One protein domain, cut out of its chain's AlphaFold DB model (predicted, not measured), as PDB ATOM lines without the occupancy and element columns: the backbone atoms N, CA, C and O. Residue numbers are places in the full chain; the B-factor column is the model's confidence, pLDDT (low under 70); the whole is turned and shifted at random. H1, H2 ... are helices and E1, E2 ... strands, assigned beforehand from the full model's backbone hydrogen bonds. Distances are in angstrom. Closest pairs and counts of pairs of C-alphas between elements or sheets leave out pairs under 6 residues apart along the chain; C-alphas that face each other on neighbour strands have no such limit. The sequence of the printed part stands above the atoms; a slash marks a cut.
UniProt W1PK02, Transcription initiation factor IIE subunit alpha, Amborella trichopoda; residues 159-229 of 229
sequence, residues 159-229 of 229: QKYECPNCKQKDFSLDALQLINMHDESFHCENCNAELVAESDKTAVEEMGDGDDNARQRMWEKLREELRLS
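Overview. This is residues 159 to 229 of the 229 residues of the protein "Transcription initiation factor IIE subunit alpha" of Amborella trichopoda (UniProt W1PK02). A small, dense head, residues 159 to 201, holds a short two-stranded hairpin, E1 and E2, the short helix H1 and a long looping link, and from it a long arm sticks out, residues 202 to 229, with H3 as its far part. H2 begins in the head beside E1 and its residues 202 to 205 already belong to the arm, which makes much of the length. The printed part has 71 residues with two named strands and three named helices, in the order E1, E2, H1, H2, H3; the sheet has the order E1 - E2 and is antiparallel, and the class is mostly helix. The whole is only just loose, close to extended, with a radius of gyration of the C-alphas of 16.7 A and spans of 46 by 31 by 20 A.

Arrangement. E1, residues 160 to 162, and E2, residues 169 to 171, are antiparallel neighbours and form a hairpin, with 151 degrees between their directions. N 161 and O 170 are 2.8 A apart and N 170 and O 161 are 2.9 A apart, both within hydrogen-bond range. Residues 161 to 162 of E1 also pair, antiparallel, with residues 196 to 197, a stretch too short to be named. The closest C-alphas of E1 and H1, residues 172 to 178, are those of Lys 160 and Ser 172, 5.8 A apart. The closest C-alphas of E1 and H2, residues 198 to 205, are those of Lys 160 and Glu 198, 5.6 A apart. H1 and H2 are apart. H3, residues 212 to 227, is apart from E1, E2, H1 and H2. In H3 each O i to N i+4 pair is within hydrogen-bond range; in H1 it is 1 of 3, with 2 of 4 O i to N i+3 pairs, and in H2 1 of 4, with 2 of 5.

Along the chain. E1 begins at C-alpha 160, (-33.314, 38.897, 13.558), and E2 ends at C-alpha 171, (-30.421, 40.453, 16.817); each measures 6.8 A from first to last C-alpha. H1 measures 9.8 A and H2 11.5 A. H3, the longest helix, measures 22.3 A and ends at C-alpha 227, (-56.619, 38.455, 26.782).

Size, cuts and confidence. The C-alphas of Cys 191 and Ser 229, the two farthest apart, are 49.0 A apart. Without residues 202 to 229, which stand free, the body has 43 residues, spans 24 by 19 by 16 A and has a radius of gyration of 9.1 A. The printed part has no cut and ends at residue 229, the chain's last. The link from H1 to H2, residues 179 to 197, is long; that from E2 to H1 is tight, and those from E1 to E2 and from H2 to H3 are short. The mean pLDDT of the printed part is 72.2; residues 199 to 216, 218 to 220 and 222 to 229 are under 70.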
ATOM      1  N   GLN A 159     -36.708  40.763  16.377       75.19
ATOM      2  CA  GLN A 159     -36.421  40.666  14.950       75.19
ATOM      3  C   GLN A 159     -34.943  40.316  14.759       75.19
ATOM      4  O   GLN A 159     -34.069  40.877  15.423       75.19
ATOM      5  N   LYS A 160     -34.667  39.349  13.887       84.56
ATOM      6  CA  LYS A 160     -33.314  38.897  13.558       84.56
ATOM      7  C   LYS A 160     -32.943  39.386  12.170       84.56
ATOM      8  O   LYS A 160     -33.776  39.362  11.267       84.56
ATOM      9  N   TYR A 161     -31.698  39.794  12.021       85.25
ATOM     10  CA  TYR A 161     -31.099  40.288  10.794       85.25
ATOM     11  C   TYR A 161     -29.995  39.326  10.353       85.25
ATOM     12  O   TYR A 161     -29.302  38.755  11.192       85.25
ATOM     13  N   GLU A 162     -29.832  39.107   9.049       87.00
ATOM     14  CA  GLU A 162     -28.804  38.204   8.518       87.00
ATOM     15  C   GLU A 162     -28.080  38.810   7.304       87.00
ATOM     16  O   GLU A 162     -28.741  39.200   6.336       87.00
ATOM     17  N   CYS A 163     -26.732  38.835   7.306       87.69
ATOM     18  CA  CYS A 163     -25.960  39.270   6.122       87.69
ATOM     19  C   CYS A 163     -26.082  38.204   5.026       87.69
ATOM     20  O   CYS A 163     -25.721  37.043   5.253       87.69
ATOM     21  N   PRO A 164     -26.494  38.575   3.801       84.19
ATOM     22  CA  PRO A 164     -26.600  37.635   2.685       84.19
ATOM     23  C   PRO A 164     -25.242  37.063   2.244       84.19
ATOM     24  O   PRO A 164     -25.193  35.987   1.652       84.19
ATOM     25  N   ASN A 165     -24.139  37.755   2.543       84.12
ATOM     26  CA  ASN A 165     -22.798  37.387   2.093       84.12
ATOM     27  C   ASN A 165     -22.036  36.510   3.111       84.12
ATOM     28  O   ASN A 165     -21.456  35.494   2.739       84.12
ATOM     29  N   CYS A 166     -22.058  36.858   4.405       87.19
ATOM     30  CA  CYS A 166     -21.323  36.125   5.448       87.19
ATOM     31  C   CYS A 166     -22.199  35.217   6.327       87.19
ATOM     32  O   CYS A 166     -21.654  34.460   7.129       87.19
ATOM     33  N   LYS A 167     -23.534  35.262   6.174       82.00
ATOM     34  CA  LYS A 167     -24.515  34.489   6.965       82.00
ATOM     35  C   LYS A 167     -24.437  34.719   8.479       82.00
ATOM     36  O   LYS A 167     -24.920  33.900   9.262       82.00
ATOM     37  N   GLN A 168     -23.822  35.823   8.901       82.50
ATOM     38  CA  GLN A 168     -23.862  36.259  10.289       82.50
ATOM     39  C   GLN A 168     -25.287  36.685  10.634       82.50
ATOM     40  O   GLN A 168     -25.936  37.357   9.831       82.50
ATOM     41  N   LYS A 169     -25.763  36.241  11.801       85.44
ATOM     42  CA  LYS A 169     -27.091  36.546  12.324       85.44
ATOM     43  C   LYS A 169     -26.944  37.466  13.521       85.44
ATOM     44  O   LYS A 169     -26.356  37.053  14.517       85.44
ATOM     45  N   ASP A 170     -27.534  38.644  13.426       81.81
ATOM     46  CA  ASP A 170     -27.502  39.660  14.468       81.81
ATOM     47  C   ASP A 170     -28.934  39.930  14.949       81.81
ATOM     48  O   ASP A 170     -29.894  39.943  14.171       81.81
ATOM     49  N   PHE A 171     -29.118  40.093  16.256       83.12
ATOM     50  CA  PHE A 171     -30.421  40.453  16.817       83.12
ATOM     51  C   PHE A 171     -30.679  41.949  16.626       83.12
ATOM     52  O   PHE A 171     -29.737  42.729  16.541       83.12
ATOM     53  N   SER A 172     -31.943  42.382  16.620       81.19
ATOM     54  CA  SER A 172     -32.302  43.794  16.409       81.19
ATOM     55  C   SER A 172     -31.556  44.768  17.326       81.19
ATOM     56  O   SER A 172     -31.194  45.847  16.883       81.19
ATOM     57  N   LEU A 173     -31.305  44.398  18.586       80.94
ATOM     58  CA  LEU A 173     -30.565  45.237  19.537       80.94
ATOM     59  C   LEU A 173     -29.080  45.381  19.180       80.94
ATOM     60  O   LEU A 173     -28.511  46.449  19.390       80.94
ATOM     61  N   ASP A 174     -28.479  44.330  18.625       82.56
ATOM     62  CA  ASP A 174     -27.081  44.334  18.192       82.56
ATOM     63  C   ASP A 174     -26.955  45.052  16.838       82.56
ATOM     64  O   ASP A 174     -26.054  45.863  16.645       82.56
ATOM     65  N   ALA A 175     -27.936  44.865  15.949       82.56
ATOM     66  CA  ALA A 175     -28.024  45.552  14.663       82.56
ATOM     67  C   ALA A 175     -28.164  47.079  14.806       82.56
ATOM     68  O   ALA A 175     -27.673  47.807  13.953       82.56
ATOM     69  N   LEU A 176     -28.744  47.599  15.899       82.19
ATOM     70  CA  LEU A 176     -28.783  49.050  16.158       82.19
ATOM     71  C   LEU A 176     -27.390  49.697  16.193       82.19
ATOM     72  O   LEU A 176     -27.264  50.878  15.877       82.19
ATOM     73  N   GLN A 177     -26.350  48.946  16.561       83.44
ATOM     74  CA  GLN A 177     -24.967  49.436  16.559       83.44
ATOM     75  C   GLN A 177     -24.354  49.455  15.151       83.44
ATOM     76  O   GLN A 177     -23.315  50.072  14.939       83.44
ATOM     77  N   LEU A 178     -25.026  48.817  14.193       83.88
ATOM     78  CA  LEU A 178     -24.601  48.607  12.813       83.88
ATOM     79  C   LEU A 178     -25.308  49.540  11.820       83.88
ATOM     80  O   LEU A 178     -25.289  49.294  10.614       83.88
ATOM     81  N   ILE A 179     -25.969  50.594  12.308       84.69
ATOM     82  CA  ILE A 179     -26.629  51.590  11.457       84.69
ATOM     83  C   ILE A 179     -25.573  52.364  10.672       84.69
ATOM     84  O   ILE A 179     -24.700  53.018  11.246       84.69
ATOM     85  N   ASN A 180     -25.699  52.351   9.348       84.12
ATOM     86  CA  ASN A 180     -24.914  53.219   8.491       84.12
ATOM     87  C   ASN A 180     -25.502  54.643   8.502       84.12
ATOM     88  O   ASN A 180     -26.697  54.854   8.298       84.12
ATOM     89  N   MET A 181     -24.650  55.647   8.724       77.00
ATOM     90  CA  MET A 181     -25.057  57.059   8.814       77.00
ATOM     91  C   MET A 181     -25.554  57.654   7.488       77.00
ATOM     92  O   MET A 181     -26.118  58.745   7.495       77.00
ATOM     93  N   HIS A 182     -25.298  56.996   6.354       78.62
ATOM     94  CA  HIS A 182     -25.595  57.547   5.030       78.62
ATOM     95  C   HIS A 182     -26.939  57.104   4.441       78.62
ATOM     96  O   HIS A 182     -27.527  57.867   3.678       78.62
ATOM     97  N   ASP A 183     -27.413  55.904   4.775       82.44
ATOM     98  CA  ASP A 183     -28.626  55.299   4.205       82.44
ATOM     99  C   ASP A 183     -29.616  54.791   5.268       82.44
ATOM    100  O   ASP A 183     -30.659  54.251   4.915       82.44
ATOM    101  N   GLU A 184     -29.306  54.993   6.556       79.62
ATOM    102  CA  GLU A 184     -30.142  54.612   7.704       79.62
ATOM    103  C   GLU A 184     -30.462  53.105   7.778       79.62
ATOM    104  O   GLU A 184     -31.373  52.694   8.499       79.62
ATOM    105  N   SER A 185     -29.688  52.268   7.082       83.94
ATOM    106  CA  SER A 185     -29.871  50.815   7.036       83.94
ATOM    107  C   SER A 185     -28.768  50.067   7.795       83.94
ATOM    108  O   SER A 185     -27.659  50.573   8.010       83.94
ATOM    109  N   PHE A 186     -29.070  48.844   8.236       88.50
ATOM    110  CA  PHE A 186     -28.138  48.032   9.016       88.50
ATOM    111  C   PHE A 186     -27.113  47.354   8.108       88.50
ATOM    112  O   PHE A 186     -27.483  46.618   7.200       88.50
ATOM    113  N   HIS A 187     -25.827  47.552   8.379       88.00
ATOM    114  CA  HIS A 187     -24.732  47.022   7.575       88.00
ATOM    115  C   HIS A 187     -23.856  46.081   8.391       88.00
ATOM    116  O   HIS A 187     -23.388  46.410   9.472       88.00
ATOM    117  N   CYS A 188     -23.581  44.895   7.865       87.81
ATOM    118  CA  CYS A 188     -22.719  43.946   8.563       87.81
ATOM    119  C   CYS A 188     -21.272  44.451   8.680       87.81
ATOM    120  O   CYS A 188     -20.674  44.854   7.683       87.81
ATOM    121  N   GLU A 189     -20.667  44.293   9.858       84.50
ATOM    122  CA  GLU A 189     -19.291  44.722  10.157       84.50
ATOM    123  C   GLU A 189     -18.228  44.115   9.229       84.50
ATOM    124  O   GLU A 189     -17.233  44.761   8.903       84.50
ATOM    125  N   ASN A 190     -18.431  42.872   8.783       84.31
ATOM    126  CA  ASN A 190     -17.434  42.141   8.001       84.31
ATOM    127  C   ASN A 190     -17.609  42.304   6.489       84.31
ATOM    128  O   ASN A 190     -16.622  42.347   5.755       84.31
ATOM    129  N   CYS A 191     -18.858  42.291   6.011       87.56
ATOM    130  CA  CYS A 191     -19.187  42.253   4.582       87.56
ATOM    131  C   CYS A 191     -19.605  43.636   4.041       87.56
ATOM    132  O   CYS A 191     -19.668  43.800   2.824       87.56
ATOM    133  N   ASN A 192     -19.909  44.595   4.930       84.00
ATOM    134  CA  ASN A 192     -20.560  45.880   4.649       84.00
ATOM    135  C   ASN A 192     -21.757  45.762   3.691       84.00
ATOM    136  O   ASN A 192     -22.017  46.651   2.886       84.00
ATOM    137  N   ALA A 193     -22.445  44.621   3.730       85.31
ATOM    138  CA  ALA A 193     -23.678  44.411   2.996       85.31
ATOM    139  C   ALA A 193     -24.855  44.735   3.910       85.31
ATOM    140  O   ALA A 193     -24.792  44.463   5.116       85.31
ATOM    141  N   GLU A 194     -25.919  45.259   3.311       87.69
ATOM    142  CA  GLU A 194     -27.187  45.508   3.982       87.69
ATOM    143  C   GLU A 194     -27.728  44.200   4.580       87.69
ATOM    144  O   GLU A 194     -27.811  43.154   3.921       87.69
ATOM    145  N   LEU A 195     -28.026  44.246   5.874       87.50
ATOM    146  CA  LEU A 195     -28.588  43.139   6.620       87.50
ATOM    147  C   LEU A 195     -30.077  43.011   6.303       87.50
ATOM    148  O   LEU A 195     -30.833  43.972   6.402       87.50
ATOM    149  N   VAL A 196     -30.516  41.792   6.000       86.12
ATOM    150  CA  VAL A 196     -31.917  41.518   5.661       86.12
ATOM    151  C   VAL A 196     -32.624  40.947   6.882       86.12
ATOM    152  O   VAL A 196     -32.120  39.999   7.495       86.12
ATOM    153  N   ALA A 197     -33.791  41.492   7.231       83.81
ATOM    154  CA  ALA A 197     -34.600  40.939   8.308       83.81
ATOM    155  C   ALA A 197     -35.111  39.534   7.938       83.81
ATOM    156  O   ALA A 197     -35.532  39.276   6.811       83.81
ATOM    157  N   GLU A 198     -35.110  38.610   8.899       74.50
ATOM    158  CA  GLU A 198     -35.570  37.227   8.702       74.50
ATOM    159  C   GLU A 198     -37.051  37.173   8.262       74.50
ATOM    160  O   GLU A 198     -37.429  36.289   7.500       74.50
ATOM    161  N   SER A 199     -37.857  38.176   8.641       66.00
ATOM    162  CA  SER A 199     -39.245  38.381   8.187       66.00
ATOM    163  C   SER A 199     -39.388  38.745   6.706       66.00
ATOM    164  O   SER A 199     -40.417  38.467   6.096       66.00
ATOM    165  N   ASP A 200     -38.378  39.383   6.116       61.72
ATOM    166  CA  ASP A 200     -38.449  39.861   4.732       61.72
ATOM    167  C   ASP A 200     -38.059  38.743   3.759       61.72
ATOM    168  O   ASP A 200     -38.515  38.710   2.618       61.72
ATOM    169  N   LYS A 201     -37.272  37.765   4.233       59.09
ATOM    170  CA  LYS A 201     -36.953  36.537   3.492       59.09
ATOM    171  C   LYS A 201     -38.164  35.612   3.366       59.09
ATOM    172  O   LYS A 201     -38.381  35.052   2.295       59.09
ATOM    173  N   THR A 202     -38.974  35.485   4.420       50.16
ATOM    174  CA  THR A 202     -40.191  34.655   4.383       50.16
ATOM    175  C   THR A 202     -41.217  35.200   3.389       50.16
ATOM    176  O   THR A 202     -41.805  34.426   2.643       50.16
ATOM    177  N   ALA A 203     -41.334  36.525   3.250       49.84
ATOM    178  CA  ALA A 203     -42.258  37.154   2.302       49.84
ATOM    179  C   ALA A 203     -41.955  36.868   0.812       49.84
ATOM    180  O   ALA A 203     -42.836  37.028  -0.033       49.84
ATOM    181  N   VAL A 204     -40.725  36.458   0.465       50.56
ATOM    182  CA  VAL A 204     -40.314  36.182  -0.928       50.56
ATOM    183  C   VAL A 204     -40.404  34.689  -1.277       50.56
ATOM    184  O   VAL A 204     -40.588  34.345  -2.445       50.56
ATOM    185  N   GLU A 205     -40.337  33.792  -0.287       48.12
ATOM    186  CA  GLU A 205     -40.472  32.338  -0.485       48.12
ATOM    187  C   GLU A 205     -41.926  31.826  -0.330       48.12
ATOM    188  O   GLU A 205     -42.248  30.710  -0.744       48.12
ATOM    189  N   GLU A 206     -42.842  32.652   0.184       42.78
ATOM    190  CA  GLU A 206     -44.264  32.341   0.386       42.78
ATOM    191  C   GLU A 206     -45.114  32.457  -0.903       42.78
ATOM    192  O   GLU A 206     -46.013  33.285  -1.026       42.78
ATOM    193  N   MET A 207     -44.898  31.570  -1.881       44.00
ATOM    194  CA  MET A 207     -45.930  31.245  -2.894       44.00
ATOM    195  C   MET A 207     -46.652  29.913  -2.614       44.00
ATOM    196  O   MET A 207     -47.359  29.381  -3.470       44.00
ATOM    197  N   GLY A 208     -46.525  29.383  -1.395       50.53
ATOM    198  CA  GLY A 208     -47.151  28.133  -0.955       50.53
ATOM    199  C   GLY A 208     -47.836  28.230   0.409       50.53
ATOM    200  O   GLY A 208     -47.803  27.262   1.155       50.53
ATOM    201  N   ASP A 209     -48.422  29.380   0.754       47.28
ATOM    202  CA  ASP A 209     -48.982  29.665   2.083       47.28
ATOM    203  C   ASP A 209     -50.513  29.858   2.053       47.28
ATOM    204  O   ASP A 209     -51.051  30.965   2.052       47.28
ATOM    205  N   GLY A 210     -51.244  28.745   1.987       52.06
ATOM    206  CA  GLY A 210     -52.685  28.736   2.268       52.06
ATOM    207  C   GLY A 210     -53.018  28.301   3.699       52.06
ATOM    208  O   GLY A 210     -54.066  28.673   4.229       52.06
ATOM    209  N   ASP A 211     -52.143  27.500   4.313       55.66
ATOM    210  CA  ASP A 211     -52.396  26.820   5.587       55.66
ATOM    211  C   ASP A 211     -51.779  27.569   6.778       55.66
ATOM    212  O   ASP A 211     -52.438  27.707   7.811       55.66
ATOM    213  N   ASP A 212     -50.586  28.162   6.636       56.66
ATOM    214  CA  ASP A 212     -49.954  28.908   7.732       56.66
ATOM    215  C   ASP A 212     -50.681  30.229   7.994       56.66
ATOM    216  O   ASP A 212     -50.971  30.550   9.148       56.66
ATOM    217  N   ASN A 213     -51.146  30.911   6.947       58.97
ATOM    218  CA  ASN A 213     -52.006  32.090   7.051       58.97
ATOM    219  C   ASN A 213     -53.345  31.803   7.775       58.97
ATOM    220  O   ASN A 213     -53.826  32.604   8.586       58.97
ATOM    221  N   ALA A 214     -53.965  30.641   7.531       66.06
ATOM    222  CA  ALA A 214     -55.194  30.226   8.215       66.06
ATOM    223  C   ALA A 214     -54.930  29.869   9.684       66.06
ATOM    224  O   ALA A 214     -55.691  30.258  10.582       66.06
ATOM    225  N   ARG A 215     -53.815  29.178   9.934       59.91
ATOM    226  CA  ARG A 215     -53.345  28.845  11.274       59.91
ATOM    227  C   ARG A 215     -53.054  30.116  12.067       59.91
ATOM    228  O   ARG A 215     -53.528  30.237  13.191       59.91
ATOM    229  N   GLN A 216     -52.362  31.086  11.477       60.41
ATOM    230  CA  GLN A 216     -52.000  32.363  12.089       60.41
ATOM    231  C   GLN A 216     -53.230  33.194  12.459       60.41
ATOM    232  O   GLN A 216     -53.331  33.659  13.590       60.41
ATOM    233  N   ARG A 217     -54.240  33.270  11.585       71.00
ATOM    234  CA  ARG A 217     -55.522  33.927  11.904       71.00
ATOM    235  C   ARG A 217     -56.286  33.224  13.028       71.00
ATOM    236  O   ARG A 217     -56.926  33.880  13.849       71.00
ATOM    237  N   MET A 218     -56.243  31.891  13.079       68.94
ATOM    238  CA  MET A 218     -56.813  31.127  14.196       68.94
ATOM    239  C   MET A 218     -56.046  31.404  15.500       68.94
ATOM    240  O   MET A 218     -56.667  31.601  16.544       68.94
ATOM    241  N   TRP A 219     -54.717  31.492  15.430       59.00
ATOM    242  CA  TRP A 219     -53.845  31.833  16.555       59.00
ATOM    243  C   TRP A 219     -54.060  33.262  17.069       59.00
ATOM    244  O   TRP A 219     -54.083  33.476  18.279       59.00
ATOM    245  N   GLU A 220     -54.280  34.232  16.184       62.62
ATOM    246  CA  GLU A 220     -54.598  35.617  16.551       62.62
ATOM    247  C   GLU A 220     -55.959  35.729  17.243       62.62
ATOM    248  O   GLU A 220     -56.074  36.409  18.261       62.62
ATOM    249  N   LYS A 221     -56.975  34.995  16.775       71.56
ATOM    250  CA  LYS A 221     -58.277  34.926  17.465       71.56
ATOM    251  C   LYS A 221     -58.155  34.329  18.868       71.56
ATOM    252  O   LYS A 221     -58.693  34.891  19.819       71.56
ATOM    253  N   LEU A 222     -57.395  33.241  19.009       64.44
ATOM    254  CA  LEU A 222     -57.083  32.639  20.310       64.44
ATOM    255  C   LEU A 222     -56.344  33.625  21.233       64.44
ATOM    256  O   LEU A 222     -56.630  33.665  22.427       64.44
ATOM    257  N   ARG A 223     -55.436  34.458  20.701       59.84
ATOM    258  CA  ARG A 223     -54.740  35.510  21.470       59.84
ATOM    259  C   ARG A 223     -55.718  36.487  22.118       59.84
ATOM    260  O   ARG A 223     -55.578  36.794  23.302       59.84
ATOM    261  N   GLU A 224     -56.683  36.972  21.345       68.88
ATOM    262  CA  GLU A 224     -57.642  37.981  21.798       68.88
ATOM    263  C   GLU A 224     -58.643  37.409  22.813       68.88
ATOM    264  O   GLU A 224     -58.895  38.025  23.849       68.88
ATOM    265  N   GLU A 225     -59.121  36.177  22.617       63.84
ATOM    266  CA  GLU A 225     -59.988  35.497  23.594       63.84
ATOM    267  C   GLU A 225     -59.276  35.228  24.933       63.84
ATOM    268  O   GLU A 225     -59.859  35.368  26.015       63.84
ATOM    269  N   LEU A 226     -57.983  34.889  24.886       58.22
ATOM    270  CA  LEU A 226     -57.170  34.673  26.082       58.22
ATOM    271  C   LEU A 226     -56.813  35.977  26.814       58.22
ATOM    272  O   LEU A 226     -56.525  35.916  28.011       58.22
ATOM    273  N   ARG A 227     -56.836  37.138  26.150       56.66
ATOM    274  CA  ARG A 227     -56.619  38.455  26.782       56.66
ATOM    275  C   ARG A 227     -57.842  38.975  27.539       56.66
ATOM    276  O   ARG A 227     -57.673  39.738  28.484       56.66
ATOM    277  N   LEU A 228     -59.045  38.550  27.154       50.19
ATOM    278  CA  LEU A 228     -60.319  39.005  27.730       50.19
ATOM    279  C   LEU A 228     -60.804  38.175  28.939       50.19
ATOM    280  O   LEU A 228     -61.920  38.383  29.412       50.19
ATOM    281  N   SER A 229     -59.989  37.237  29.438       44.16
ATOM    282  CA  SER A 229     -60.327  36.296  30.526       44.16
ATOM    283  C   SER A 229     -59.247  36.185  31.595       44.16
ATOM    284  O   SER A 229     -59.624  36.081  32.780       44.16
TER     285      SER A 229